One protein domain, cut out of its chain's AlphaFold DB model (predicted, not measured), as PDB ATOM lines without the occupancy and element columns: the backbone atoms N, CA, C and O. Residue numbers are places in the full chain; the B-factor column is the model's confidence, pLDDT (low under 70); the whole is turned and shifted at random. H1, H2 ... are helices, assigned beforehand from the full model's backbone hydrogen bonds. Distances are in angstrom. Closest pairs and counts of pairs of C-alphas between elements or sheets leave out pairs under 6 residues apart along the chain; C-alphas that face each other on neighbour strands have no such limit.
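This is residues 54 to 101 of the 188 residues of an uncharacterized protein of Bacillus cereus VD184 (UniProt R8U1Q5). A long helix, H1, and a shorter one, H2, make a helical hairpin, folded back through a tight turn at residues 79 to 82. The helices spread apart away from the turn, and the two ends, residues 54 to 59 and 96 to 101, stand free. The printed part has 48 residues with two named helices, H1 then H2, and no named strand; the class is all helix. It is loose, with a radius of gyration of the C-alphas of 12.1 A, and spans 35 by 18 by 11 A.

H1, residues 54 to 78, touches H2, residues 83 to 100, with its residues 64 to 75 alone. H2 touches H1 with residues 83 to 91 alone. The closest C-alphas of the two, those of Glu 68 and Lys 84, are 7.0 A apart. Their lines stand at a shallow tilt of 27 degrees, opposite ways. Every O i to N i+4 pair is within hydrogen-bond range in H2, and 20 of 21 in H1.

H1 measures 35.2 A from C-alpha 54 at (17.197, -17.884, -41.638) to C-alpha 78. H2 measures 25.9 A and ends with C-alpha 100 at (23.774, -9.863, -25.751).

The C-alphas farthest apart, those of Gln 77 and Val 100, are 36.6 A apart. The printed part has no cut. Residues 77 to 78 have pLDDT under 70.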
ATOM      1  N   PHE A  54      16.576 -17.083 -40.576       95.94
ATOM      2  CA  PHE A  54      17.197 -17.884 -41.638       95.94
ATOM      3  C   PHE A  54      18.287 -17.120 -42.396       95.94
ATOM      4  O   PHE A  54      19.333 -17.690 -42.720       95.94
ATOM      5  N   PHE A  55      18.071 -15.831 -42.658       94.00
ATOM      6  CA  PHE A  55      19.065 -14.978 -43.303       94.00
ATOM      7  C   PHE A  55      20.341 -14.851 -42.460       94.00
ATOM      8  O   PHE A  55      21.442 -15.084 -42.958       94.00
ATOM      9  N   ALA A  56      20.208 -14.554 -41.166       93.00
ATOM     10  CA  ALA A  56      21.335 -14.461 -40.247       93.00
ATOM     11  C   ALA A  56      22.028 -15.818 -40.074       93.00
ATOM     12  O   ALA A  56      23.253 -15.886 -40.133       93.00
ATOM     13  N   PHE A  57      21.267 -16.906 -39.937       94.62
ATOM     14  CA  PHE A  57      21.812 -18.256 -39.786       94.62
ATOM     15  C   PHE A  57      22.669 -18.674 -40.985       94.62
ATOM     16  O   PHE A  57      23.821 -19.076 -40.821       94.62
ATOM     17  N   THR A  58      22.137 -18.541 -42.201       96.31
ATOM     18  CA  THR A  58      22.881 -18.872 -43.427       96.31
ATOM     19  C   THR A  58      24.105 -17.981 -43.606       96.31
ATOM     20  O   THR A  58      25.172 -18.472 -43.978       96.31
ATOM     21  N   THR A  59      23.991 -16.698 -43.260       94.38
ATOM     22  CA  THR A  59      25.107 -15.750 -43.295       94.38
ATOM     23  C   THR A  59      26.214 -16.146 -42.312       94.38
ATOM     24  O   THR A  59      27.381 -16.196 -42.696       94.38
ATOM     25  N   LEU A  60      25.871 -16.511 -41.073       94.62
ATOM     26  CA  LEU A  60      26.831 -16.987 -40.070       94.62
ATOM     27  C   LEU A  60      27.571 -18.246 -40.542       94.62
ATOM     28  O   LEU A  60      28.795 -18.314 -40.427       94.62
ATOM     29  N   LEU A  61      26.856 -19.215 -41.121       94.62
ATOM     30  CA  LEU A  61      27.474 -20.421 -41.679       94.62
ATOM     31  C   LEU A  61      28.438 -20.099 -42.825       94.62
ATOM     32  O   LEU A  61      29.534 -20.660 -42.872       94.62
ATOM     33  N   ALA A  62      28.062 -19.186 -43.722       95.31
ATOM     34  CA  ALA A  62      28.927 -18.757 -44.815       95.31
ATOM     35  C   ALA A  62      30.210 -18.090 -44.292       95.31
ATOM     36  O   ALA A  62      31.303 -18.441 -44.738       95.31
ATOM     37  N   TYR A  63      30.106 -17.193 -43.305       92.75
ATOM     38  CA  TYR A  63      31.278 -16.557 -42.694       92.75
ATOM     39  C   TYR A  63      32.188 -17.560 -41.984       92.75
ATOM     40  O   TYR A  63      33.405 -17.503 -42.163       92.75
ATOM     41  N   TYR A  64      31.621 -18.508 -41.231       94.94
ATOM     42  CA  TYR A  64      32.406 -19.572 -40.609       94.94
ATOM     43  C   TYR A  64      33.133 -20.421 -41.660       94.94
ATOM     44  O   TYR A  64      34.327 -20.679 -41.524       94.94
ATOM     45  N   TYR A  65      32.451 -20.793 -42.747       94.38
ATOM     46  CA  TYR A  65      33.051 -21.557 -43.839       94.38
ATOM     47  C   TYR A  65      34.201 -20.799 -44.521       94.38
ATOM     48  O   TYR A  65      35.270 -21.367 -44.756       94.38
ATOM     49  N   ILE A  66      34.028 -19.504 -44.802       92.69
ATOM     50  CA  ILE A  66      35.087 -18.654 -45.373       92.69
ATOM     51  C   ILE A  66      36.290 -18.579 -44.420       92.69
ATOM     52  O   ILE A  66      37.437 -18.711 -44.853       92.69
ATOM     53  N   ALA A  67      36.047 -18.421 -43.117       92.75
ATOM     54  CA  ALA A  67      37.109 -18.392 -42.118       92.75
ATOM     55  C   ALA A  67      37.840 -19.742 -42.014       92.75
ATOM     56  O   ALA A  67      39.068 -19.778 -42.022       92.75
ATOM     57  N   GLU A  68      37.112 -20.860 -41.978       91.81
ATOM     58  CA  GLU A  68      37.690 -22.204 -41.865       91.81
ATOM     59  C   GLU A  68      38.480 -22.602 -43.119       91.81
ATOM     60  O   GLU A  68      39.548 -23.210 -43.012       91.81
ATOM     61  N   THR A  69      37.996 -22.246 -44.309       91.44
ATOM     62  CA  THR A  69      38.706 -22.496 -45.574       91.44
ATOM     63  C   THR A  69      39.976 -21.659 -45.681       91.44
ATOM     64  O   THR A  69      41.033 -22.207 -45.999       91.44
ATOM     65  N   THR A  70      39.911 -20.371 -45.329       90.12
ATOM     66  CA  THR A  70      41.087 -19.486 -45.266       90.12
ATOM     67  C   THR A  70      42.103 -20.001 -44.248       90.12
ATOM     68  O   THR A  70      43.297 -20.095 -44.538       90.12
ATOM     69  N   LEU A  71      41.630 -20.426 -43.076       90.50
ATOM     70  CA  LEU A  71      42.479 -21.004 -42.046       90.50
ATOM     71  C   LEU A  71      43.098 -22.327 -42.498       90.50
ATOM     72  O   LEU A  71      44.275 -22.547 -42.270       90.50
ATOM     73  N   THR A  72      42.343 -23.191 -43.175       88.56
ATOM     74  CA  THR A  72      42.855 -24.461 -43.709       88.56
ATOM     75  C   THR A  72      43.913 -24.230 -44.789       88.56
ATOM     76  O   THR A  72      44.885 -24.982 -44.872       88.56
ATOM     77  N   TYR A  73      43.756 -23.186 -45.606       86.31
ATOM     78  CA  TYR A  73      44.775 -22.779 -46.569       86.31
ATOM     79  C   TYR A  73      46.066 -22.324 -45.872       86.31
ATOM     80  O   TYR A  73      47.153 -22.738 -46.272       86.31
ATOM     81  N   LEU A  74      45.951 -21.540 -44.797       86.25
ATOM     82  CA  LEU A  74      47.097 -21.095 -44.003       86.25
ATOM     83  C   LEU A  74      47.751 -22.255 -43.227       86.25
ATOM     84  O   LEU A  74      48.971 -22.398 -43.199       86.25
ATOM     85  N   ASP A  75      46.936 -23.136 -42.653       82.88
ATOM     86  CA  ASP A  75      47.357 -24.297 -41.870       82.88
ATOM     87  C   ASP A  75      48.076 -25.354 -42.721       82.88
ATOM     88  O   ASP A  75      48.987 -26.023 -42.242       82.88
ATOM     89  N   ARG A  76      47.774 -25.453 -44.025       78.00
ATOM     90  CA  ARG A  76      48.574 -26.273 -44.957       78.00
ATOM     91  C   ARG A  76      50.054 -25.882 -44.973       78.00
ATOM     92  O   ARG A  76      50.892 -26.747 -45.211       78.00
ATOM     93  N   GLN A  77      50.365 -24.612 -44.720       67.50
ATOM     94  CA  GLN A  77      51.735 -24.104 -44.652       67.50
ATOM     95  C   GLN A  77      52.308 -24.182 -43.227       67.50
ATOM     96  O   GLN A  77      53.497 -24.442 -43.061       67.50
ATOM     97  N   LEU A  78      51.471 -23.988 -42.199       68.62
ATOM     98  CA  LEU A  78      51.906 -23.818 -40.804       68.62
ATOM     99  C   LEU A  78      51.790 -25.076 -39.908       68.62
ATOM    100  O   LEU A  78      52.503 -25.171 -38.912       68.62
ATOM    101  N   LYS A  79      50.952 -26.062 -40.269       72.62
ATOM    102  CA  LYS A  79      50.719 -27.351 -39.572       72.62
ATOM    103  C   LYS A  79      50.266 -27.241 -38.103       72.62
ATOM    104  O   LYS A  79      50.580 -28.102 -37.278       72.62
ATOM    105  N   TYR A  80      49.491 -26.223 -37.762       76.69
ATOM    106  CA  TYR A  80      48.889 -26.022 -36.449       76.69
ATOM    107  C   TYR A  80      47.441 -26.534 -36.399       76.69
ATOM    108  O   TYR A  80      46.476 -25.768 -36.403       76.69
ATOM    109  N   GLY A  81      47.278 -27.848 -36.216       76.06
ATOM    110  CA  GLY A  81      45.957 -28.491 -36.121       76.06
ATOM    111  C   GLY A  81      45.048 -27.980 -34.987       76.06
ATOM    112  O   GLY A  81      43.841 -28.216 -35.013       76.06
ATOM    113  N   TRP A  82      45.596 -27.243 -34.013       84.38
ATOM    114  CA  TRP A  82      44.842 -26.624 -32.918       84.38
ATOM    115  C   TRP A  82      44.099 -25.341 -33.323       84.38
ATOM    116  O   TRP A  82      43.195 -24.910 -32.608       84.38
ATOM    117  N   LEU A  83      44.414 -24.737 -34.473       87.19
ATOM    118  CA  LEU A  83      43.774 -23.485 -34.889       87.19
ATOM    119  C   LEU A  83      42.297 -23.672 -35.261       87.19
ATOM    120  O   LEU A  83      41.480 -22.794 -34.998       87.19
ATOM    121  N   LYS A  84      41.925 -24.824 -35.833       86.69
ATOM    122  CA  LYS A  84      40.533 -25.132 -36.213       86.69
ATOM    123  C   LYS A  84      39.567 -25.168 -35.024       86.69
ATOM    124  O   LYS A  84      38.545 -24.482 -35.085       86.69
ATOM    125  N   PRO A  85      39.842 -25.914 -33.933       89.50
ATOM    126  CA  PRO A  85      38.969 -25.873 -32.767       89.50
ATOM    127  C   PRO A  85      38.934 -24.478 -32.136       89.50
ATOM    128  O   PRO A  85      37.856 -24.037 -31.751       89.50
ATOM    129  N   VAL A  86      40.054 -23.745 -32.100       92.81
ATOM    130  CA  VAL A  86      40.069 -22.361 -31.597       92.81
ATOM    131  C   VAL A  86      39.166 -21.448 -32.421       92.81
ATOM    132  O   VAL A  86      38.370 -20.719 -31.838       92.81
ATOM    133  N   LEU A  87      39.215 -21.531 -33.754       93.50
ATOM    134  CA  LEU A  87      38.310 -20.779 -34.623       93.50
ATOM    135  C   LEU A  87      36.846 -21.128 -34.336       93.50
ATOM    136  O   LEU A  87      36.018 -20.232 -34.208       93.50
ATOM    137  N   LYS A  88      36.526 -22.418 -34.201       93.12
ATOM    138  CA  LYS A  88      35.163 -22.879 -33.916       93.12
ATOM    139  C   LYS A  88      34.644 -22.355 -32.578       93.12
ATOM    140  O   LYS A  88      33.547 -21.806 -32.529       93.12
ATOM    141  N   PHE A  89      35.419 -22.496 -31.505       95.38
ATOM    142  CA  PHE A  89      35.024 -21.989 -30.191       95.38
ATOM    143  C   PHE A  89      34.967 -20.458 -30.166       95.38
ATOM    144  O   PHE A  89      33.998 -19.904 -29.654       95.38
ATOM    145  N   GLY A  90      35.937 -19.778 -30.779       94.75
ATOM    146  CA  GLY A  90      35.942 -18.321 -30.907       94.75
ATOM    147  C   GLY A  90      34.725 -17.798 -31.669       94.75
ATOM    148  O   GLY A  90      34.079 -16.858 -31.219       94.75
ATOM    149  N   PHE A  91      34.348 -18.452 -32.770       94.31
ATOM    150  CA  PHE A  91      33.151 -18.107 -33.536       94.31
ATOM    151  C   PHE A  91      31.874 -18.263 -32.700       94.31
ATOM    152  O   PHE A  91      31.052 -17.353 -32.670       94.31
ATOM    153  N   LEU A  92      31.722 -19.375 -31.972       94.69
ATOM    154  CA  LEU A  92      30.559 -19.596 -31.103       94.69
ATOM    155  C   LEU A  92      30.465 -18.556 -29.977       94.69
ATOM    156  O   LEU A  92      29.374 -18.066 -29.692       94.69
ATOM    157  N   ILE A  93      31.598 -18.188 -29.374       94.25
ATOM    158  CA  ILE A  93      31.660 -17.126 -28.362       94.25
ATOM    159  C   ILE A  93      31.245 -15.786 -28.974       94.25
ATOM    160  O   ILE A  93      30.425 -15.085 -28.391       94.25
ATOM    161  N   MET A  94      31.743 -15.445 -30.164       91.69
ATOM    162  CA  MET A  94      31.371 -14.201 -30.846       91.69
ATOM    163  C   MET A  94      29.892 -14.155 -31.237       91.69
ATOM    164  O   MET A  94      29.278 -13.099 -31.134       91.69
ATOM    165  N   VAL A  95      29.294 -15.284 -31.630       92.69
ATOM    166  CA  VAL A  95      27.846 -15.373 -31.883       92.69
ATOM    167  C   VAL A  95      27.048 -15.122 -30.603       92.69
ATOM    168  O   VAL A  95      26.042 -14.419 -30.648       92.69
ATOM    169  N   TYR A  96      27.503 -15.653 -29.467       92.94
ATOM    170  CA  TYR A  96      26.879 -15.390 -28.171       92.94
ATOM    171  C   TYR A  96      27.024 -13.923 -27.744       92.94
ATOM    172  O   TYR A  96      26.039 -13.296 -27.378       92.94
ATOM    173  N   ILE A  97      28.224 -13.345 -27.852       91.38
ATOM    174  CA  ILE A  97      28.448 -11.912 -27.594       91.38
ATOM    175  C   ILE A  97      27.532 -11.074 -28.498       91.38
ATOM    176  O   ILE A  97      26.896 -10.129 -28.041       91.38
ATOM    177  N   GLY A  98      27.385 -11.482 -29.760       88.69
ATOM    178  CA  GLY A  98      26.506 -10.848 -30.733       88.69
ATOM    179  C   GLY A  98      25.017 -10.848 -30.372       88.69
ATOM    180  O   GLY A  98      24.278 -10.027 -30.909       88.69
ATOM    181  N   SER A  99      24.558 -11.740 -29.488       88.19
ATOM    182  CA  SER A  99      23.157 -11.779 -29.056       88.19
ATOM    183  C   SER A  99      22.874 -10.980 -27.782       88.19
ATOM    184  O   SER A  99      21.703 -10.741 -27.485       88.19
ATOM    185  N   VAL A 100      23.909 -10.576 -27.035       89.31
ATOM    186  CA  VAL A 100      23.774  -9.863 -25.751       89.31
ATOM    187  C   VAL A 100      24.279  -8.420 -25.797       89.31
ATOM    188  O   VAL A 100      23.790  -7.588 -25.037       89.31
ATOM    189  N   GLU A 101      25.232  -8.114 -26.677       89.06
ATOM    190  CA  GLU A 101      25.810  -6.777 -26.812       89.06
ATOM    191  C   GLU A 101      24.973  -5.840 -27.687       89.06
ATOM    192  O   GLU A 101      24.154  -6.255 -28.509       89.06
TER     193      GLU A 101